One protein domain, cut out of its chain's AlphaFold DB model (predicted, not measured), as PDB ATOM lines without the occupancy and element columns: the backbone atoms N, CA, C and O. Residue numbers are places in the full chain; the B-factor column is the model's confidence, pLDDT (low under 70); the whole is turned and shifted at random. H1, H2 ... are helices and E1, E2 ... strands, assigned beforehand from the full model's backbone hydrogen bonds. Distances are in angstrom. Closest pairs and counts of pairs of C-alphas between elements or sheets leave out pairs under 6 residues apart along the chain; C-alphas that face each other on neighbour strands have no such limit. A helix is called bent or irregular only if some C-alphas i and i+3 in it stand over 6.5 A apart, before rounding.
ATOM      1  N   ARG A  10     148.621 172.309 129.303       72.81
ATOM      2  CA  ARG A  10     147.338 172.824 129.795       72.81
ATOM      3  C   ARG A  10     146.186 172.448 128.862       72.81
ATOM      4  O   ARG A  10     145.188 171.936 129.350       72.81
ATOM      5  N   GLU A  11     146.353 172.636 127.557       79.69
ATOM      6  CA  GLU A  11     145.349 172.291 126.539       79.69
ATOM      7  C   GLU A  11     145.073 170.785 126.519       79.69
ATOM      8  O   GLU A  11     143.917 170.364 126.531       79.69
ATOM      9  N   ILE A  12     146.124 169.969 126.637       76.06
ATOM     10  CA  ILE A  12     146.002 168.509 126.739       76.06
ATOM     11  C   ILE A  12     145.201 168.112 127.983       76.06
ATOM     12  O   ILE A  12     144.295 167.285 127.901       76.06
ATOM     13  N   LYS A  13     145.488 168.724 129.141       77.69
ATOM     14  CA  LYS A  13     144.749 168.460 130.386       77.69
ATOM     15  C   LYS A  13     143.285 168.881 130.303       77.69
ATOM     16  O   LYS A  13     142.425 168.152 130.789       77.69
ATOM     17  N   GLU A  14     143.005 170.037 129.708       82.88
ATOM     18  CA  GLU A  14     141.641 170.537 129.506       82.88
ATOM     19  C   GLU A  14     140.844 169.620 128.565       82.88
ATOM     20  O   GLU A  14     139.670 169.353 128.821       82.88
ATOM     21  N   ARG A  15     141.491 169.077 127.526       85.94
ATOM     22  CA  ARG A  15     140.880 168.160 126.556       85.94
ATOM     23  C   ARG A  15     140.669 166.746 127.101       85.94
ATOM     24  O   ARG A  15     139.613 166.161 126.880       85.94
ATOM     25  N   LEU A  16     141.675 166.175 127.763       84.94
ATOM     26  CA  LEU A  16     141.673 164.776 128.207       84.94
ATOM     27  C   LEU A  16     140.988 164.573 129.567       84.94
ATOM     28  O   LEU A  16     140.467 163.492 129.841       84.94
ATOM     29  N   GLY A  17     140.973 165.601 130.418       87.00
ATOM     30  CA  GLY A  17     140.468 165.516 131.785       87.00
ATOM     31  C   GLY A  17     141.383 164.722 132.739       87.00
ATOM     32  O   GLY A  17     142.302 164.019 132.310       87.00
ATOM     33  N   PRO A  18     141.150 164.816 134.062       84.06
ATOM     34  CA  PRO A  18     142.047 164.251 135.075       84.06
ATOM     35  C   PRO A  18     142.151 162.722 135.010       84.06
ATOM     36  O   PRO A  18     143.247 162.190 135.119       84.06
ATOM     37  N   GLY A  19     141.050 162.011 134.738       87.50
ATOM     38  CA  GLY A  19     141.050 160.543 134.720       87.50
ATOM     39  C   GLY A  19     141.945 159.922 133.640       87.50
ATOM     40  O   GLY A  19     142.540 158.874 133.872       87.50
ATOM     41  N   ILE A  20     142.081 160.570 132.477       90.81
ATOM     42  CA  ILE A  20     143.000 160.120 131.421       90.81
ATOM     43  C   ILE A  20     144.438 160.505 131.774       90.81
ATOM     44  O   ILE A  20     145.346 159.690 131.641       90.81
ATOM     45  N   MET A  21     144.647 161.730 132.263       88.81
ATOM     46  CA  MET A  21     145.978 162.246 132.603       88.81
ATOM     47  C   MET A  21     146.642 161.503 133.768       88.81
ATOM     48  O   MET A  21     147.864 161.410 133.818       88.81
ATOM     49  N   GLU A  22     145.849 160.970 134.695       92.00
ATOM     50  CA  GLU A  22     146.315 160.182 135.842       92.00
ATOM     51  C   GLU A  22     146.486 158.691 135.512       92.00
ATOM     52  O   GLU A  22     146.919 157.910 136.360       92.00
ATOM     53  N   HIS A  23     146.170 158.267 134.284       94.00
ATOM     54  CA  HIS A  23     146.354 156.880 133.889       94.00
ATOM     55  C   HIS A  23     147.859 156.526 133.860       94.00
ATOM     56  O   HIS A  23     148.644 157.267 133.257       94.00
ATOM     57  N   PRO A  24     148.293 155.376 134.423       93.00
ATOM     58  CA  PRO A  24     149.714 155.035 134.545       93.00
ATOM     59  C   PRO A  24     150.507 155.089 133.235       93.00
ATOM     60  O   PRO A  24     151.650 155.544 133.226       93.00
ATOM     61  N   CYS A  25     149.913 154.664 132.111       91.81
ATOM     62  CA  CYS A  25     150.593 154.752 130.814       91.81
ATOM     63  C   CYS A  25     150.804 156.204 130.351       91.81
ATOM     64  O   CYS A  25     151.869 156.508 129.828       91.81
ATOM     65  N   VAL A  26     149.846 157.108 130.594       91.19
ATOM     66  CA  VAL A  26     149.963 158.525 130.217       91.19
ATOM     67  C   VAL A  26     151.031 159.195 131.069       91.19
ATOM     68  O   VAL A  26     151.890 159.883 130.532       91.19
ATOM     69  N   MET A  27     151.048 158.921 132.376       91.69
ATOM     70  CA  MET A  27     152.095 159.418 133.270       91.69
ATOM     71  C   MET A  27     153.490 158.934 132.856       91.69
ATOM     72  O   MET A  27     154.440 159.717 132.862       91.69
ATOM     73  N   ARG A  28     153.623 157.660 132.464       92.31
ATOM     74  CA  ARG A  28     154.880 157.099 131.948       92.31
ATOM     75  C   ARG A  28     155.323 157.804 130.664       92.31
ATOM     76  O   ARG A  28     156.478 158.204 130.570       92.31
ATOM     77  N   MET A  29     154.415 158.001 129.709       90.38
ATOM     78  CA  MET A  29     154.713 158.712 128.460       90.38
ATOM     79  C   MET A  29     155.068 160.187 128.702       90.38
ATOM     80  O   MET A  29     156.036 160.673 128.124       90.38
ATOM     81  N   GLU A  30     154.360 160.890 129.597       89.12
ATOM     82  CA  GLU A  30     154.718 162.262 129.999       89.12
ATOM     83  C   GLU A  30     156.138 162.307 130.579       89.12
ATOM     84  O   GLU A  30     156.929 163.176 130.213       89.12
ATOM     85  N   GLN A  31     156.481 161.365 131.461       90.81
ATOM     86  CA  GLN A  31     157.812 161.291 132.058       90.81
ATOM     87  C   GLN A  31     158.894 161.030 131.002       90.81
ATOM     88  O   GLN A  31     159.914 161.718 130.983       90.81
ATOM     89  N   ASN A  32     158.652 160.099 130.080       91.38
ATOM     90  CA  ASN A  32     159.558 159.819 128.967       91.38
ATOM     91  C   ASN A  32     159.801 161.062 128.102       91.38
ATOM     92  O   ASN A  32     160.941 161.350 127.739       91.38
ATOM     93  N   MET A  33     158.750 161.830 127.811       89.31
ATOM     94  CA  MET A  33     158.869 163.075 127.054       89.31
ATOM     95  C   MET A  33     159.643 164.162 127.802       89.31
ATOM     96  O   MET A  33     160.356 164.942 127.176       89.31
ATOM     97  N   LEU A  34     159.532 164.225 129.130       88.44
ATOM     98  CA  LEU A  34     160.354 165.129 129.939       88.44
ATOM     99  C   LEU A  34     161.837 164.727 129.913       88.44
ATOM    100  O   LEU A  34     162.699 165.601 129.941       88.44
ATOM    101  N   GLU A  35     162.131 163.427 129.854       89.12
ATOM    102  CA  GLU A  35     163.499 162.892 129.843       89.12
ATOM    103  C   GLU A  35     164.186 163.012 128.477       89.12
ATOM    104  O   GLU A  35     165.349 163.406 128.409       89.12
ATOM    105  N   ALA A  36     163.488 162.656 127.397       87.88
ATOM    106  CA  ALA A  36     164.076 162.479 126.067       87.88
ATOM    107  C   ALA A  36     163.368 163.274 124.956       87.88
ATOM    108  O   ALA A  36     163.692 163.136 123.777       87.88
ATOM    109  N   GLY A  37     162.429 164.148 125.318       86.44
ATOM    110  CA  GLY A  37     161.735 165.013 124.375       86.44
ATOM    111  C   GLY A  37     160.722 164.275 123.500       86.44
ATOM    112  O   GLY A  37     160.195 163.219 123.846       86.44
ATOM    113  N   ILE A  38     160.429 164.866 122.343       79.12
ATOM    114  CA  ILE A  38     159.359 164.423 121.439       79.12
ATOM    115  C   ILE A  38     159.572 163.010 120.880       79.12
ATOM    116  O   ILE A  38     158.604 162.286 120.661       79.12
ATOM    117  N   GLU A  39     160.820 162.573 120.711       79.25
ATOM    118  CA  GLU A  39     161.144 161.221 120.231       79.25
ATOM    119  C   GLU A  39     160.645 160.128 121.190       79.25
ATOM    120  O   GLU A  39     160.416 158.993 120.781       79.25
ATOM    121  N   ALA A  40     160.408 160.479 122.456       85.31
ATOM    122  CA  ALA A  40     159.926 159.569 123.486       85.31
ATOM    123  C   ALA A  40     158.402 159.348 123.475       85.31
ATOM    124  O   ALA A  40     157.869 158.642 124.328       85.31
ATOM    125  N   SER A  41     157.701 159.954 122.515       81.38
ATOM    126  CA  SER A  41     156.252 159.813 122.317       81.38
ATOM    127  C   SER A  41     155.890 158.905 121.136       81.38
ATOM    128  O   SER A  41     154.741 158.881 120.694       81.38
ATOM    129  N   GLU A  42     156.871 158.164 120.614       85.25
ATOM    130  CA  GLU A  42     156.680 157.207 119.529       85.25
ATOM    131  C   GLU A  42     155.678 156.113 119.928       85.25
ATOM    132  O   GLU A  42     155.846 155.417 120.934       85.25
ATOM    133  N   VAL A  43     154.640 155.963 119.104       88.94
ATOM    134  CA  VAL A  43     153.618 154.929 119.243       88.94
ATOM    135  C   VAL A  43     153.608 154.078 117.989       88.94
ATOM    136  O   VAL A  43     153.567 154.606 116.880       88.94
ATOM    137  N   TYR A  44     153.610 152.762 118.174       90.00
ATOM    138  CA  TYR A  44     153.432 151.809 117.087       90.00
ATOM    139  C   TYR A  44     152.078 151.123 117.208       90.00
ATOM    140  O   TYR A  44     151.669 150.748 118.309       90.00
ATOM    141  N   ARG A  45     151.386 150.958 116.078       90.81
ATOM    142  CA  ARG A  45     150.087 150.291 116.000       90.81
ATOM    143  C   ARG A  45     150.214 148.978 115.237       90.81
ATOM    144  O   ARG A  45     150.730 148.963 114.124       90.81
ATOM    145  N   ILE A  46     149.686 147.903 115.815       90.94
ATOM    146  CA  ILE A  46     149.400 146.659 115.098       90.94
ATOM    147  C   ILE A  46     147.901 146.623 114.815       90.94
ATOM    148  O   ILE A  46     147.094 146.725 115.742       90.94
ATOM    149  N   GLU A  47     147.536 146.477 113.541       88.88
ATOM    150  CA  GLU A  47     146.142 146.297 113.129       88.88
ATOM    151  C   GLU A  47     145.632 144.913 113.548       88.88
ATOM    152  O   GLU A  47     146.268 143.892 113.266       88.88
ATOM    153  N   GLY A  48     144.476 144.882 114.209       87.94
ATOM    154  CA  GLY A  48     143.720 143.659 114.471       87.94
ATOM    155  C   GLY A  48     142.666 143.398 113.394       87.94
ATOM    156  O   GLY A  48     142.523 144.157 112.434       87.94
ATOM    157  N   SER A  49     141.857 142.348 113.567       89.00
ATOM    158  CA  SER A  49     140.741 142.062 112.646       89.00
ATOM    159  C   SER A  49     139.655 143.151 112.617       89.00
ATOM    160  O   SER A  49     138.783 143.141 111.750       89.00
ATOM    161  N   SER A  50     139.657 144.050 113.601       87.62
ATOM    162  CA  SER A  50     138.724 145.164 113.747       87.62
ATOM    163  C   SER A  50     139.354 146.289 114.591       87.62
ATOM    164  O   SER A  50     140.268 146.014 115.370       87.62
ATOM    165  N   PRO A  51     138.876 147.549 114.499       84.31
ATOM    166  CA  PRO A  51     139.492 148.689 115.203       84.31
ATOM    167  C   PRO A  51     139.518 148.586 116.739       84.31
ATOM    168  O   PRO A  51     140.240 149.309 117.420       84.31
ATOM    169  N   ASP A  52     138.682 147.735 117.327       86.69
ATOM    170  CA  ASP A  52     138.672 147.411 118.757       86.69
ATOM    171  C   ASP A  52     139.767 146.417 119.167       86.69
ATOM    172  O   ASP A  52     140.074 146.318 120.353       86.69
ATOM    173  N   ARG A  53     140.380 145.732 118.196       89.69
ATOM    174  CA  ARG A  53     141.468 144.764 118.384       89.69
ATOM    175  C   ARG A  53     142.849 145.316 118.043       89.69
ATOM    176  O   ARG A  53     143.829 144.589 118.152       89.69
ATOM    177  N   ASN A  54     142.934 146.587 117.660       91.44
ATOM    178  CA  ASN A  54     144.212 147.245 117.433       91.44
ATOM    179  C   ASN A  54     145.023 147.312 118.731       91.44
ATOM    180  O   ASN A  54     144.498 147.645 119.799       91.44
ATOM    181  N   LEU A  55     146.318 147.023 118.621       93.69
ATOM    182  CA  LEU A  55     147.273 147.161 119.716       93.69
ATOM    183  C   LEU A  55     148.117 148.410 119.492       93.69
ATOM    184  O   LEU A  55     148.600 148.639 118.387       93.69
ATOM    185  N   TYR A  56     148.322 149.188 120.551       94.31
ATOM    186  CA  TYR A  56     149.127 150.407 120.536       94.31
ATOM    187  C   TYR A  56     150.257 150.232 121.534       94.31
ATOM    188  O   TYR A  56     150.009 149.901 122.692       94.31
ATOM    189  N   PHE A  57     151.485 150.463 121.098       94.69
ATOM    190  CA  PHE A  57     152.680 150.265 121.902       94.69
ATOM    191  C   PHE A  57     153.338 151.601 122.205       94.69
ATOM    192  O   PHE A  57     153.593 152.385 121.297       94.69
ATOM    193  N   ASP A  58     153.661 151.825 123.476       94.69
ATOM    194  CA  ASP A  58     154.608 152.852 123.912       94.69
ATOM    195  C   ASP A  58     156.030 152.376 123.565       94.69
ATOM    196  O   ASP A  58     156.679 151.662 124.339       94.69
ATOM    197  N   VAL A  59     156.479 152.715 122.352       93.81
ATOM    198  CA  VAL A  59     157.713 152.182 121.754       93.81
ATOM    199  C   VAL A  59     158.933 152.625 122.545       93.81
ATOM    200  O   VAL A  59     159.861 151.840 122.729       93.81
ATOM    201  N   TYR A  60     158.939 153.857 123.052       94.31
ATOM    202  CA  TYR A  60     160.075 154.368 123.810       94.31
ATOM    203  C   TYR A  60     160.265 153.612 125.129       94.31
ATOM    204  O   TYR A  60     161.376 153.156 125.413       94.31
ATOM    205  N   SER A  61     159.192 153.419 125.909       95.44
ATOM    206  CA  SER A  61     159.267 152.621 127.141       95.44
ATOM    207  C   SER A  61     159.707 151.190 126.858       95.44
ATOM    208  O   SER A  61     160.576 150.665 127.556       95.44
ATOM    209  N   LEU A  62     159.135 150.583 125.814       96.44
ATOM    210  CA  LEU A  62     159.472 149.228 125.391       96.44
ATOM    211  C   LEU A  62     160.958 149.130 125.013       96.44
ATOM    212  O   LEU A  62     161.657 148.230 125.477       96.44
ATOM    213  N   ARG A  63     161.469 150.090 124.232       95.75
ATOM    214  CA  ARG A  63     162.872 150.158 123.805       95.75
ATOM    215  C   ARG A  63     163.821 150.314 124.989       95.75
ATOM    216  O   ARG A  63     164.812 149.587 125.060       95.75
ATOM    217  N   LYS A  64     163.523 151.233 125.914       95.06
ATOM    218  CA  LYS A  64     164.322 151.475 127.127       95.06
ATOM    219  C   LYS A  64     164.418 150.202 127.968       95.06
ATOM    220  O   LYS A  64     165.516 149.739 128.258       95.06
ATOM    221  N   TRP A  65     163.277 149.580 128.261       96.81
ATOM    222  CA  TRP A  65     163.233 148.358 129.057       96.81
ATOM    223  C   TRP A  65     163.938 147.180 128.367       96.81
ATOM    224  O   TRP A  65     164.757 146.506 128.991       96.81
ATOM    225  N   ALA A  66     163.699 146.958 127.071       97.31
ATOM    226  CA  ALA A  66     164.332 145.865 126.332       97.31
ATOM    227  C   ALA A  66     165.858 146.027 126.242       97.31
ATOM    228  O   ALA A  66     166.584 145.033 126.206       97.31
ATOM    229  N   HIS A  67     166.364 147.265 126.208       95.25
ATOM    230  CA  HIS A  67     167.800 147.529 126.234       95.25
ATOM    231  C   HIS A  67     168.448 147.065 127.544       95.25
ATOM    232  O   HIS A  67     169.561 146.542 127.517       95.25
ATOM    233  N   GLU A  68     167.750 147.252 128.663       96.81
ATOM    234  CA  GLU A  68     168.241 146.958 130.011       96.81
ATOM    235  C   GLU A  68     168.059 145.485 130.412       96.81
ATOM    236  O   GLU A  68     168.868 144.963 131.176       96.81
ATOM    237  N   ASN A  69     167.019 144.814 129.905       97.81
ATOM    238  CA  ASN A  69     166.577 143.516 130.435       97.81
ATOM    239  C   ASN A  69     166.791 142.338 129.484       97.81
ATOM    240  O   ASN A  69     166.933 141.203 129.932       97.81
ATOM    241  N   ILE A  70     166.834 142.584 128.176       97.31
ATOM    242  CA  ILE A  70     166.950 141.525 127.172       97.31
ATOM    243  C   ILE A  70     168.368 141.556 126.607       97.31
ATOM    244  O   ILE A  70     168.979 142.617 126.515       97.31
ATOM    245  N   ALA A  71     168.933 140.412 126.224       95.94
ATOM    246  CA  ALA A  71     170.194 140.366 125.482       95.94
ATOM    247  C   ALA A  71     169.919 140.405 123.965       95.94
ATOM    248  O   ALA A  71     168.945 139.807 123.506       95.94
ATOM    249  N   PRO A  72     170.734 141.110 123.163       95.56
ATOM    250  CA  PRO A  72     170.583 141.076 121.716       95.56
ATOM    251  C   PRO A  72     171.008 139.705 121.173       95.56
ATOM    252  O   PRO A  72     172.049 139.179 121.561       95.56
ATOM    253  N   ASN A  73     170.233 139.157 120.242       95.19
ATOM    254  CA  ASN A  73     170.485 137.879 119.584       95.19
ATOM    255  C   ASN A  73     170.631 138.074 118.073       95.19
ATOM    256  O   ASN A  73     169.962 138.921 117.479       95.19
ATOM    257  N   MET A  74     171.496 137.275 117.444       93.88
ATOM    258  CA  MET A  74     171.553 137.215 115.985       93.88
ATOM    259  C   MET A  74     170.428 136.331 115.455       93.88
ATOM    260  O   MET A  74     170.223 135.223 115.945       93.88
ATOM    261  N   THR A  75     169.734 136.809 114.433       92.19
ATOM    262  CA  THR A  75     168.703 136.058 113.711       92.19
ATOM    263  C   THR A  75     168.769 136.376 112.215       92.19
ATOM    264  O   THR A  75     169.578 137.204 111.796       92.19
ATOM    265  N   GLY A  76     167.965 135.692 111.406       91.44
ATOM    266  CA  GLY A  76     167.805 135.975 109.982       91.44
ATOM    267  C   GLY A  76     166.738 137.036 109.709       91.44
ATOM    268  O   GLY A  76     165.892 137.340 110.558       91.44
ATOM    269  N   LEU A  77     166.759 137.586 108.499       92.12
ATOM    270  CA  LEU A  77     165.609 138.311 107.966       92.12
ATOM    271  C   LEU A  77     164.449 137.340 107.703       92.12
ATOM    272  O   LEU A  77     164.653 136.160 107.439       92.12
ATOM    273  N   ASP A  78     163.228 137.860 107.760       92.69
ATOM    274  CA  ASP A  78     162.012 137.135 107.404       92.69
ATOM    275  C   ASP A  78     161.342 137.902 106.266       92.69
ATOM    276  O   ASP A  78     160.761 138.975 106.474       92.69
ATOM    277  N   VAL A  79     161.474 137.382 105.043       90.50
ATOM    278  CA  VAL A  79     160.936 138.033 103.842       90.50
ATOM    279  C   VAL A  79     159.421 138.223 103.919       90.50
ATOM    280  O   VAL A  79     158.934 139.252 103.443       90.50
ATOM    281  N   ALA A  80     158.672 137.303 104.532       90.75
ATOM    282  CA  ALA A  80     157.227 137.460 104.673       90.75
ATOM    283  C   ALA A  80     156.907 138.663 105.571       90.75
ATOM    284  O   ALA A  80     156.172 139.562 105.161       90.75
ATOM    285  N   ARG A  81     157.576 138.761 106.727       91.88
ATOM    286  CA  ARG A  81     157.417 139.895 107.649       91.88
ATOM    287  C   ARG A  81     157.788 141.232 107.002       91.88
ATOM    288  O   ARG A  81     157.100 142.232 107.199       91.88
ATOM    289  N   ILE A  82     158.860 141.269 106.208       92.94
ATOM    290  CA  ILE A  82     159.272 142.475 105.468       92.94
ATOM    291  C   ILE A  82     158.189 142.893 104.469       92.94
ATOM    292  O   ILE A  82     157.829 144.069 104.401       92.94
ATOM    293  N   GLN A  83     157.658 141.943 103.698       91.06
ATOM    294  CA  GLN A  83     156.600 142.228 102.733       91.06
ATOM    295  C   GLN A  83     155.336 142.753 103.415       91.06
ATOM    296  O   GLN A  83     154.717 143.677 102.889       91.06
ATOM    297  N   ASP A  84     154.972 142.211 104.573       90.19
ATOM    298  CA  ASP A  84     153.790 142.639 105.321       90.19
ATOM    299  C   ASP A  84     153.947 144.058 105.882       90.19
ATOM    300  O   ASP A  84     153.020 144.866 105.790       90.19
ATOM    301  N   LEU A  85     155.141 144.423 106.359       91.56
ATOM    302  CA  LEU A  85     155.443 145.795 106.787       91.56
ATOM    303  C   LEU A  85     155.346 146.803 105.633       91.56
ATOM    304  O   LEU A  85     154.836 147.906 105.820       91.56
ATOM    305  N   ILE A  86     155.800 146.425 104.435       91.00
ATOM    306  CA  ILE A  86     155.711 147.285 103.246       91.00
ATOM    307  C   ILE A  86     154.256 147.401 102.772       91.00
ATOM    308  O   ILE A  86     153.780 148.502 102.503       91.00
ATOM    309  N   LYS A  87     153.529 146.279 102.680       89.38
ATOM    310  CA  LYS A  87     152.139 146.245 102.186       89.38
ATOM    311  C   LYS A  87     151.161 146.954 103.116       89.38
ATOM    312  O   LYS A  87     150.211 147.559 102.630       89.38
ATOM    313  N   SER A  88     151.378 146.874 104.427       83.56
ATOM    314  CA  SER A  88     150.511 147.513 105.426       83.56
ATOM    315  C   SER A  88     150.691 149.031 105.506       83.56
ATOM    316  O   SER A  88     149.880 149.698 106.140       83.56
ATOM    317  N   GLY A  89     151.737 149.590 104.889       84.12
ATOM    318  CA  GLY A  89     152.076 151.008 105.038       84.12
ATOM    319  C   GLY A  89     152.679 151.353 106.404       84.12
ATOM    320  O   GLY A  89     152.891 152.528 106.689       84.12
ATOM    321  N   ALA A  90     153.015 150.353 107.228       84.94
ATOM    322  CA  ALA A  90     153.674 150.547 108.522       84.94
ATOM    323  C   ALA A  90     155.081 151.169 108.399       84.94
ATOM    324  O   ALA A  90     155.654 151.637 109.386       84.94
ATOM    325  N   VAL A  91     155.652 151.156 107.191       88.94
ATOM    326  CA  VAL A  91     156.972 151.699 106.877       88.94
ATOM    327  C   VAL A  91     156.867 152.704 105.731       88.94
ATOM    328  O   VAL A  91     156.399 152.374 104.643       88.94
ATOM    329  N   ASP A  92     157.379 153.913 105.955       89.75
ATOM    330  CA  ASP A  92     157.597 154.906 104.907       89.75
ATOM    331  C   ASP A  92     158.904 154.596 104.167       89.75
ATOM    332  O   ASP A  92     160.007 154.762 104.699       89.75
ATOM    333  N   LEU A  93     158.781 154.157 102.915       89.75
ATOM    334  CA  LEU A  93     159.921 153.800 102.076       89.75
ATOM    335  C   LEU A  93     160.863 154.978 101.796       89.75
ATOM    336  O   LEU A  93     162.058 154.748 101.639       89.75
ATOM    337  N   LYS A  94     160.381 156.229 101.792       89.31
ATOM    338  CA  LYS A  94     161.276 157.389 101.638       89.31
ATOM    339  C   LYS A  94     162.198 157.512 102.842       89.31
ATOM    340  O   LYS A  94     163.405 157.656 102.694       89.31
ATOM    341  N   ARG A  95     161.634 157.357 104.042       86.94
ATOM    342  CA  ARG A  95     162.403 157.368 105.289       86.94
ATOM    343  C   ARG A  95     163.395 156.210 105.355       86.94
ATOM    344  O   ARG A  95     164.475 156.380 105.904       86.94
ATOM    345  N   VAL A  96     163.053 155.045 104.800       90.31
ATOM    346  CA  VAL A  96     163.956 153.883 104.731       90.31
ATOM    347  C   VAL A  96     165.245 154.202 103.970       90.31
ATOM    348  O   VAL A  96     166.321 153.810 104.420       90.31
ATOM    349  N   GLU A  97     165.155 154.921 102.849       87.00
ATOM    350  CA  GLU A  97     166.318 155.282 102.024       87.00
ATOM    351  C   GLU A  97     167.286 156.236 102.739       87.00
ATOM    352  O   GLU A  97     168.486 156.228 102.461       87.00
ATOM    353  N   GLU A  98     166.780 157.021 103.689       89.69
ATOM    354  CA  GLU A  98     167.551 158.006 104.451       89.69
ATOM    355  C   GLU A  98     168.259 157.410 105.677       89.69
ATOM    356  O   GLU A  98     169.082 158.086 106.299       89.69
ATOM    357  N   ILE A  99     167.969 156.154 106.047       88.31
ATOM    358  CA  ILE A  99     168.557 155.533 107.239       88.31
ATOM    359  C   ILE A  99     170.064 155.327 107.031       88.31
ATOM    360  O   ILE A  99     170.469 154.563 106.152       88.31
ATOM    361  N   PRO A 100     170.927 155.924 107.877       88.25
ATOM    362  CA  PRO A 100     172.362 155.691 107.800       88.25
ATOM    363  C   PRO A 100     172.710 154.233 108.112       88.25
ATOM    364  O   PRO A 100     172.132 153.629 109.013       88.25
ATOM    365  N   PHE A 101     173.732 153.691 107.447       83.31
ATOM    366  CA  PHE A 101     174.174 152.309 107.663       83.31
ATOM    367  C   PHE A 101     174.488 151.989 109.135       83.31
ATOM    368  O   PHE A 101     174.130 150.925 109.626       83.31
ATOM    369  N   GLU A 102     175.094 152.921 109.876       86.94
ATOM    370  CA  GLU A 102     175.372 152.723 111.306       86.94
ATOM    371  C   GLU A 102     174.096 152.568 112.138       86.94
ATOM    372  O   GLU A 102     174.056 151.759 113.060       86.94
ATOM    373  N   LYS A 103     173.022 153.275 111.766       86.81
ATOM    374  CA  LYS A 103     171.714 153.126 112.409       86.81
ATOM    375  C   LYS A 103     171.069 151.790 112.081       86.81
ATOM    376  O   LYS A 103     170.385 151.248 112.937       86.81
ATOM    377  N   MET A 104     171.323 151.217 110.903       85.50
ATOM    378  CA  MET A 104     170.821 149.884 110.557       85.50
ATOM    379  C   MET A 104     171.361 148.791 111.487       85.50
ATOM    380  O   MET A 104     170.710 147.776 111.653       85.50
ATOM    381  N   LYS A 105     172.515 148.976 112.134       83.62
ATOM    382  CA  LYS A 105     173.089 147.958 113.033       83.62
ATOM    383  C   LYS A 105     172.437 147.923 114.419       83.62
ATOM    384  O   LYS A 105     172.725 147.016 115.199       83.62
ATOM    385  N   GLU A 106     171.613 148.915 114.758       91.88
ATOM    386  CA  GLU A 106     170.907 148.941 116.037       91.88
ATOM    387  C   GLU A 106     169.925 147.761 116.125       91.88
ATOM    388  O   GLU A 106     169.193 147.516 115.159       91.88
ATOM    389  N   PRO A 107     169.860 147.047 117.268       94.88
ATOM    390  CA  PRO A 107     168.923 145.947 117.426       94.88
ATOM    391  C   PRO A 107     167.479 146.385 117.168       94.88
ATOM    392  O   PRO A 107     167.035 147.420 117.670       94.88
ATOM    393  N   ILE A 108     166.737 145.578 116.415       96.50
ATOM    394  CA  ILE A 108     165.276 145.699 116.341       96.50
ATOM    395  C   ILE A 108     164.635 144.989 117.534       96.50
ATOM    396  O   ILE A 108     165.284 144.172 118.194       96.50
ATOM    397  N   ILE A 109     163.359 145.266 117.795       98.06
ATOM    398  CA  ILE A 109     162.602 144.534 118.816       98.06
ATOM    399  C   ILE A 109     161.474 143.763 118.150       98.06
ATOM    400  O   ILE A 109     160.660 144.341 117.431       98.06
ATOM    401  N   ILE A 110     161.456 142.456 118.391       97.50
ATOM    402  CA  ILE A 110     160.465 141.520 117.876       97.50
ATOM    403  C   ILE A 110     159.590 141.065 119.041       97.50
ATOM    404  O   ILE A 110     160.085 140.448 119.981       97.50
ATOM    405  N   GLY A 111     158.300 141.379 118.974       97.69
ATOM    406  CA  GLY A 111     157.294 140.862 119.892       97.69
ATOM    407  C   GLY A 111     156.858 139.476 119.460       97.69
ATOM    408  O   GLY A 111     156.258 139.336 118.391       97.69
ATOM    409  N   VAL A 112     157.154 138.477 120.288       97.25
ATOM    410  CA  VAL A 112     156.752 137.090 120.053       97.25
ATOM    411  C   VAL A 112     155.233 136.994 120.130       97.25
ATOM    412  O   VAL A 112     154.627 137.490 121.084       97.25
ATOM    413  N   ALA A 113     154.622 136.391 119.107       95.88
ATOM    414  CA  ALA A 113     153.172 136.207 119.000       95.88
ATOM    415  C   ALA A 113     152.339 137.489 119.241       95.88
ATOM    416  O   ALA A 113     151.267 137.447 119.845       95.88
ATOM    417  N   ALA A 114     152.842 138.644 118.793       94.12
ATOM    418  CA  ALA A 114     152.185 139.935 118.995       94.12
ATOM    419  C   ALA A 114     151.010 140.194 118.030       94.12
ATOM    420  O   ALA A 114     150.148 141.021 118.326       94.12
ATOM    421  N   HIS A 115     150.953 139.507 116.882       91.88
ATOM    422  CA  HIS A 115     149.787 139.554 115.998       91.88
ATOM    423  C   HIS A 115     148.669 138.619 116.479       91.88
ATOM    424  O   HIS A 115     148.912 137.588 117.099       91.88
ATOM    425  N   GLU A 116     147.423 138.938 116.118       88.56
ATOM    426  CA  GLU A 116     146.230 138.163 116.495       88.56
ATOM    427  C   GLU A 116     146.268 136.697 116.018       88.56
ATOM    428  O   GLU A 116     145.750 135.802 116.681       88.56
ATOM    429  N   ASN A 117     146.913 136.437 114.880       89.56
ATOM    430  CA  ASN A 117     147.126 135.093 114.338       89.56
ATOM    431  C   ASN A 117     148.271 134.320 115.034       89.56
ATOM    432  O   ASN A 117     148.584 133.206 114.616       89.56
ATOM    433  N   GLY A 118     148.909 134.906 116.053       90.75
ATOM    434  CA  GLY A 118     150.034 134.331 116.784       90.75
ATOM    435  C   GLY A 118     151.398 134.501 116.112       90.75
ATOM    436  O   GLY A 118     152.363 133.915 116.595       90.75
ATOM    437  N   SER A 119     151.514 135.269 115.022       92.38
ATOM    438  CA  SER A 119     152.815 135.562 114.411       92.38
ATOM    439  C   SER A 119     153.550 136.700 115.121       92.38
ATOM    440  O   SER A 119     152.946 137.588 115.727       92.38
ATOM    441  N   ASP A 120     154.874 136.704 115.005       95.06
ATOM    442  CA  ASP A 120     155.716 137.745 115.594       95.06
ATOM    443  C   ASP A 120     155.621 139.071 114.831       95.06
ATOM    444  O   ASP A 120     155.552 139.082 113.598       95.06
ATOM    445  N   ALA A 121     155.728 140.187 115.553       94.75
ATOM    446  CA  ALA A 121     155.718 141.536 114.986       94.75
ATOM    447  C   ALA A 121     157.026 142.281 115.270       94.75
ATOM    448  O   ALA A 121     157.604 142.137 116.346       94.75
ATOM    449  N   VAL A 122     157.474 143.146 114.353       95.94
ATOM    450  CA  VAL A 122     158.536 144.117 114.668       95.94
ATOM    451  C   VAL A 122     157.904 145.284 115.426       95.94
ATOM    452  O   VAL A 122     157.202 146.096 114.829       95.94
ATOM    453  N   LEU A 123     158.138 145.358 116.737       95.62
ATOM    454  CA  LEU A 123     157.585 146.389 117.626       95.62
ATOM    455  C   LEU A 123     158.423 147.674 117.633       95.62
ATOM    456  O   LEU A 123     157.878 148.758 117.822       95.62
ATOM    457  N   ASP A 124     159.731 147.558 117.392       95.31
ATOM    458  CA  ASP A 124     160.643 148.694 117.231       95.31
ATOM    459  C   ASP A 124     161.620 148.461 116.077       95.31
ATOM    460  O   ASP A 124     162.193 147.377 115.931       95.31
ATOM    461  N   GLY A 125     161.872 149.511 115.295       93.31
ATOM    462  CA  GLY A 125     162.863 149.495 114.223       93.31
ATOM    463  C   GLY A 125     162.357 148.938 112.894       93.31
ATOM    464  O   GLY A 125     163.167 148.456 112.107       93.31
ATOM    465  N   GLN A 126     161.060 149.037 112.598       93.81
ATOM    466  CA  GLN A 126     160.443 148.559 111.350       93.81
ATOM    467  C   GLN A 126     161.146 149.136 110.112       93.81
ATOM    468  O   GLN A 126     161.519 148.401 109.199       93.81
ATOM    469  N   HIS A 127     161.415 150.446 110.105       93.75
ATOM    470  CA  HIS A 127     162.124 151.091 108.998       93.75
ATOM    471  C   HIS A 127     163.574 150.593 108.880       93.75
ATOM    472  O   HIS A 127     164.046 150.353 107.773       93.75
ATOM    473  N   ARG A 128     164.277 150.377 110.007       94.00
ATOM    474  CA  ARG A 128     165.639 149.808 110.010       94.00
ATOM    475  C   ARG A 128     165.642 148.374 109.480       94.00
ATOM    476  O   ARG A 128     166.533 148.010 108.719       94.00
ATOM    477  N   TYR A 129     164.640 147.584 109.853       94.69
ATOM    478  CA  TYR A 129     164.471 146.206 109.406       94.69
ATOM    479  C   TYR A 129     164.273 146.123 107.890       94.69
ATOM    480  O   TYR A 129     164.980 145.379 107.211       94.69
ATOM    481  N   VAL A 130     163.385 146.959 107.344       94.62
ATOM    482  CA  VAL A 130     163.181 147.059 105.892       94.62
ATOM    483  C   VAL A 130     164.432 147.604 105.194       94.62
ATOM    484  O   VAL A 130     164.821 147.072 104.158       94.62
ATOM    485  N   ALA A 131     165.120 148.596 105.770       93.69
ATOM    486  CA  ALA A 131     166.375 149.112 105.220       93.69
ATOM    487  C   ALA A 131     167.447 148.019 105.105       93.69
ATOM    488  O   ALA A 131     168.066 147.874 104.051       93.69
ATOM    489  N   MET A 132     167.626 147.211 106.156       92.06
ATOM    490  CA  MET A 132     168.546 146.070 106.141       92.06
ATOM    491  C   MET A 132     168.181 145.066 105.052       92.06
ATOM    492  O   MET A 132     169.063 144.631 104.318       92.06
ATOM    493  N   ALA A 133     166.895 144.747 104.892       92.56
ATOM    494  CA  ALA A 133     166.439 143.836 103.850       92.56
ATOM    495  C   ALA A 133     166.713 144.349 102.431       92.56
ATOM    496  O   ALA A 133     167.187 143.595 101.581       92.56
ATOM    497  N   LEU A 134     166.463 145.636 102.179       90.81
ATOM    498  CA  LEU A 134     166.741 146.265 100.887       90.81
ATOM    499  C   LEU A 134     168.238 146.375 100.586       90.81
ATOM    500  O   LEU A 134     168.622 146.401  99.420       90.81
ATOM    501  N   GLN A 135     169.092 146.462 101.610       88.19
ATOM    502  CA  GLN A 135     170.537 146.372 101.415       88.19
ATOM    503  C   GLN A 135     170.963 144.924 101.168       88.19
ATOM    504  O   GLN A 135     171.691 144.667 100.216       88.19
ATOM    505  N   ALA A 136     170.476 143.971 101.965       89.38
ATOM    506  CA  ALA A 136     170.792 142.549 101.839       89.38
ATOM    507  C   ALA A 136     170.440 141.987 100.452       89.38
ATOM    508  O   ALA A 136     171.243 141.255  99.869       89.38
ATOM    509  N   SER A 137     169.300 142.400  99.886       88.38
ATOM    510  CA  SER A 137     168.851 141.990  98.548       88.38
ATOM    511  C   SER A 137     169.789 142.409  97.414       88.38
ATOM    512  O   SER A 137     169.711 141.861  96.318       88.38
ATOM    513  N   ARG A 138     170.702 143.358  97.656       86.06
ATOM    514  CA  ARG A 138     171.727 143.770  96.683       86.06
ATOM    515  C   ARG A 138     172.939 142.840  96.662       86.06
ATOM    516  O   ARG A 138     173.717 142.900  95.716       86.06
ATOM    517  N   TYR A 139     173.127 142.028  97.704       81.81
ATOM    518  CA  TYR A 139     174.335 141.222  97.911       81.81
ATOM    519  C   TYR A 139     174.078 139.711  97.922       81.81
ATOM    520  O   TYR A 139     175.030 138.945  97.778       81.81
ATOM    521  N   SER A 140     172.833 139.271  98.117       76.81
ATOM    522  CA  SER A 140     172.480 137.855  98.223       76.81
ATOM    523  C   SER A 140     171.073 137.592  97.696       76.81
ATOM    524  O   SER A 140     170.134 138.301  98.053       76.81
ATOM    525  N   ASP A 141     170.924 136.509  96.933       75.81
ATOM    526  CA  ASP A 141     169.615 135.960  96.558       75.81
ATOM    527  C   ASP A 141     168.927 135.258  97.750       75.81
ATOM    528  O   ASP A 141     167.710 135.095  97.766       75.81
ATOM    529  N   ASN A 142     169.694 134.888  98.784       80.56
ATOM    530  CA  ASN A 142     169.212 134.252 100.014       80.56
ATOM    531  C   ASN A 142     169.125 135.282 101.150       80.56
ATOM    532  O   ASN A 142     169.929 135.269 102.085       80.56
ATOM    533  N   ILE A 143     168.165 136.202 101.040       84.38
ATOM    534  CA  ILE A 143     167.966 137.310 101.990       84.38
ATOM    535  C   ILE A 143     167.657 136.792 103.404       84.38
ATOM    536  O   ILE A 143     168.130 137.377 104.376       84.38
ATOM    537  N   ASP A 144     166.953 135.664 103.528       82.62
ATOM    538  CA  ASP A 144     166.552 135.082 104.820       82.62
ATOM    539  C   ASP A 144     167.744 134.671 105.707       82.62
ATOM    540  O   ASP A 144     167.627 134.561 106.924       82.62
ATOM    541  N   GLN A 145     168.926 134.466 105.113       81.69
ATOM    542  CA  GLN A 145     170.152 134.129 105.846       81.69
ATOM    543  C   GLN A 145     170.953 135.361 106.278       81.69
ATOM    544  O   GLN A 145     171.977 135.220 106.951       81.69
ATOM    545  N   PHE A 146     170.531 136.564 105.880       87.50
ATOM    546  CA  PHE A 146     171.250 137.779 106.227       87.50
ATOM    547  C   PHE A 146     171.132 138.037 107.736       87.50
ATOM    548  O   PHE A 146     170.013 138.168 108.243       87.50
ATOM    549  N   PRO A 147     172.260 138.103 108.465       89.56
ATOM    550  CA  PRO A 147     172.228 138.223 109.909       89.56
ATOM    551  C   PRO A 147     171.786 139.626 110.317       89.56
ATOM    552  O   PRO A 147     172.337 140.632 109.867       89.56
ATOM    553  N   ILE A 148     170.834 139.679 111.236       92.50
ATOM    554  CA  ILE A 148     170.412 140.895 111.925       92.50
ATOM    555  C   ILE A 148     170.513 140.696 113.426       92.50
ATOM    556  O   ILE A 148     170.490 139.571 113.928       92.50
ATOM    557  N   VAL A 149     170.559 141.807 114.151       94.38
ATOM    558  CA  VAL A 149     170.502 141.802 115.608       94.38
ATOM    559  C   VAL A 149     169.083 142.147 116.045       94.38
ATOM    560  O   VAL A 149     168.538 143.178 115.650       94.38
ATOM    561  N   ALA A 150     168.483 141.293 116.864       96.69
ATOM    562  CA  ALA A 150     167.132 141.472 117.376       96.69
ATOM    563  C   ALA A 150     167.062 141.179 118.876       96.69
ATOM    564  O   ALA A 150     167.834 140.390 119.422       96.69
ATOM    565  N   ARG A 151     166.107 141.818 119.547       98.06
ATOM    566  CA  ARG A 151     165.671 141.489 120.904       98.06
ATOM    567  C   ARG A 151     164.285 140.872 120.792       98.06
ATOM    568  O   ARG A 151     163.406 141.493 120.202       98.06
ATOM    569  N   PHE A 152     164.112 139.669 121.318       97.69
ATOM    570  CA  PHE A 152     162.819 138.991 121.344       97.69
ATOM    571  C   PHE A 152     162.182 139.248 122.696       97.69
ATOM    572  O   PHE A 152     162.829 138.986 123.703       97.69
ATOM    573  N   ILE A 153     160.978 139.809 122.691       97.94
ATOM    574  CA  ILE A 153     160.201 140.109 123.891       97.94
ATOM    575  C   ILE A 153     158.960 139.215 123.902       97.94
ATOM    576  O   ILE A 153     158.261 139.119 122.889       97.94
ATOM    577  N   GLU A 154     158.713 138.546 125.022       97.75
ATOM    578  CA  GLU A 154     157.634 137.571 125.196       97.75
ATOM    579  C   GLU A 154     156.289 138.244 125.529       97.75
ATOM    580  O   GLU A 154     156.265 139.409 125.946       97.75
ATOM    581  N   PRO A 155     155.141 137.557 125.352       97.38
ATOM    582  CA  PRO A 155     153.815 138.122 125.614       97.38
ATOM    583  C   PRO A 155     153.622 138.783 126.975       97.38
ATOM    584  O   PRO A 155     153.074 139.880 127.052       97.38
ATOM    585  N   ASP A 156     154.079 138.149 128.046       97.06
ATOM    586  CA  ASP A 156     154.001 138.682 129.405       97.06
ATOM    587  C   ASP A 156     154.896 139.913 129.619       97.06
ATOM    588  O   ASP A 156     154.624 140.740 130.493       97.06
ATOM    589  N   GLU A 157     155.920 140.079 128.787       97.38
ATOM    590  CA  GLU A 157     156.830 141.215 128.815       97.38
ATOM    591  C   GLU A 157     156.283 142.389 127.991       97.38
ATOM    592  O   GLU A 157     156.170 143.505 128.511       97.38
ATOM    593  N   TRP A 158     155.894 142.165 126.726       96.81
ATOM    594  CA  TRP A 158     155.471 143.260 125.844       96.81
ATOM    595  C   TRP A 158     154.100 143.838 126.197       96.81
ATOM    596  O   TRP A 158     153.850 145.017 125.930       96.81
ATOM    597  N   GLN A 159     153.228 143.069 126.858       95.88
ATOM    598  CA  GLN A 159     151.914 143.550 127.303       95.88
ATOM    599  C   GLN A 159     152.004 144.739 128.272       95.88
ATOM    600  O   GLN A 159     151.103 145.580 128.299       95.88
ATOM    601  N   ASN A 160     153.112 144.881 129.006       95.38
ATOM    602  CA  ASN A 160     153.336 145.991 129.944       95.38
ATOM    603  C   ASN A 160     153.459 147.364 129.255       95.38
ATOM    604  O   ASN A 160     153.324 148.418 129.896       95.38
ATOM    605  N   PHE A 161     153.706 147.364 127.944       96.38
ATOM    606  CA  PHE A 161     153.890 148.568 127.131       96.38
ATOM    607  C   PHE A 161     152.682 148.889 126.255       96.38
ATOM    608  O   PHE A 161     152.723 149.860 125.497       96.38
ATOM    609  N   LEU A 162     151.593 148.126 126.385       95.50
ATOM    610  CA  LEU A 162     150.347 148.440 125.705       95.50
ATOM    611  C   LEU A 162     149.750 149.746 126.235       95.50
ATOM    612  O   LEU A 162     149.673 149.998 127.441       95.50
ATOM    613  N   ILE A 163     149.281 150.566 125.304       94.88
ATOM    614  CA  ILE A 163     148.451 151.732 125.568       94.88
ATOM    615  C   ILE A 163     147.000 151.257 125.444       94.88
ATOM    616  O   ILE A 163     146.585 150.837 124.359       94.88
ATOM    617  N   PRO A 164     146.203 151.297 126.528       93.44
ATOM    618  CA  PRO A 164     144.814 150.876 126.459       93.44
ATOM    619  C   PRO A 164     144.051 151.674 125.405       93.44
ATOM    620  O   PRO A 164     144.197 152.892 125.315       93.44
ATOM    621  N   ARG A 165     143.169 151.012 124.652       89.88
ATOM    622  CA  ARG A 165     142.445 151.634 123.533       89.88
ATOM    623  C   ARG A 165     141.738 152.937 123.908       89.88
ATOM    624  O   ARG A 165     141.781 153.899 123.155       89.88
ATOM    625  N   HIS A 166     141.081 152.983 125.067       90.50
ATOM    626  CA  HIS A 166     140.384 154.195 125.506       90.50
ATOM    627  C   HIS A 166     141.343 155.384 125.695       90.50
ATOM    628  O   HIS A 166     140.961 156.515 125.411       90.50
ATOM    629  N   ILE A 167     142.594 155.125 126.097       92.62
ATOM    630  CA  ILE A 167     143.661 156.128 126.148       92.62
ATOM    631  C   ILE A 167     144.118 156.486 124.733       92.62
ATOM    632  O   ILE A 167     144.161 157.666 124.403       92.62
ATOM    633  N   ALA A 168     144.396 155.494 123.880       90.50
ATOM    634  CA  ALA A 168     144.844 155.726 122.505       90.50
ATOM    635  C   ALA A 168     143.852 156.591 121.703       90.50
ATOM    636  O   ALA A 168     144.250 157.545 121.034       90.50
ATOM    637  N   VAL A 169     142.550 156.320 121.843       88.25
ATOM    638  CA  VAL A 169     141.467 157.111 121.239       88.25
ATOM    639  C   VAL A 169     141.407 158.517 121.834       88.25
ATOM    640  O   VAL A 169     141.338 159.488 121.082       88.25
ATOM    641  N   ALA A 170     141.459 158.656 123.163       88.69
ATOM    642  CA  ALA A 170     141.432 159.968 123.814       88.69
ATOM    643  C   ALA A 170     142.625 160.838 123.378       88.69
ATOM    644  O   ALA A 170     142.480 162.030 123.106       88.69
ATOM    645  N   MET A 171     143.794 160.217 123.237       86.38
ATOM    646  CA  MET A 171     145.016 160.841 122.746       86.38
ATOM    647  C   MET A 171     145.063 160.967 121.217       86.38
ATOM    648  O   MET A 171     146.051 161.461 120.702       86.38
ATOM    649  N   GLN A 172     144.014 160.577 120.485       85.06
ATOM    650  CA  GLN A 172     143.929 160.678 119.019       85.06
ATOM    651  C   GLN A 172     145.041 159.928 118.260       85.06
ATOM    652  O   GLN A 172     145.342 160.238 117.108       85.06
TER     653      GLN A 172
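This is residues 10 to 172 of the 177 residues of an uncharacterized protein of Novosphingobium sp. B11G3A (UniProt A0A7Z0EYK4). A small twisted sheet of E3, E6, E4 and E5 stands between helix H3 on one face and H7 on the other, with H4, H5 and H6 packed on H7. Near the sheet's E5 edge is the small hairpin E1 and E2, and H1, H2 and H9 gather at one end of the elongated whole. The printed part has 163 residues, with nine named helices and six named strands in the order H1 H2 E1 E2 H3 E3 H4 H5 H6 E4 E5 H7 E6 H8 H9; the class is mixed, helices and strands. The larger sheet, E3 E6 E4 E5, is mixed; the whole is compact, with a radius of gyration of the C-alphas of 16.7 A and spans of 55 by 34 by 31 A.

Find C-alpha 10 at (147.338, 172.824, 129.795), where H1, residues 10 to 21, begins. H1 is irregular, with C-alphas 15 and 18 9.4 A apart, and so is H2, residues 24 to 41, with C-alphas 35 and 38 9.5 A apart and a kink of 122 degrees near residue 35. Next come E1, 43 to 46, E2, 55 to 58, H3, 59 to 69, 15.1 A long, E3, 73 to 76, H4, 79 to 87, H5, 93 to 97, and H6, 101 to 104. Read on to E4, 108 to 111, E5, 121 to 124, H7, 126 to 136, 15.3 A long, and E6, 147 to 153, 18.5 A long. H8, 155 to 161, and H9, 165 to 170, follow; H9 ends at C-alpha 170, (141.432, 159.968, 123.814).

H1 and H9 only just touch, with 3 pairs of C-alphas within 8 A, the closest Leu 16 and Ala 170, 6.5 A. H2 touches H3 about perpendicular, at 88 degrees; their closest C-alphas, Ala 40 and Tyr 60, are 5.2 A apart. In the antiparallel hairpin E1 and E2, N 57 and O 44 are 2.8 A apart. H3 is on the larger sheet at a height of 8.9 A. The larger sheet and its helices make three layers, with helices on both faces of the sheet: H3 and H8 on one face, H7 on the other. E6 is antiparallel to E3, N 73 to O 150 2.8 A, and parallel to E4, N 110 to O 151 2.8 A; E4 and E5 form an antiparallel hairpin, N 111 to O 121 2.8 A. The hub H7 touches H4, Ile 82 to Val 130 6.0 A, H5, Val 96 to Ala 131 5.4 A, and H6, Met 104 to Arg 128 5.2 A, by closest C-alphas. Every O i to N i+4 pair is within hydrogen-bond range in H3, H4, H5, H7 and H9; H1 has 5 of 8, H2 10 of 14, and H8 1 of 3, beside 2 of 4 O i to N i+3 pairs; H6 is too short for such a pair.

Look at Glu 14 and Asp 141, whose C-alphas are the two farthest apart, 55.4 A. The printed part has no cut, and no link is long. The mean pLDDT of the printed part is 90.5, and no printed residue is under 70.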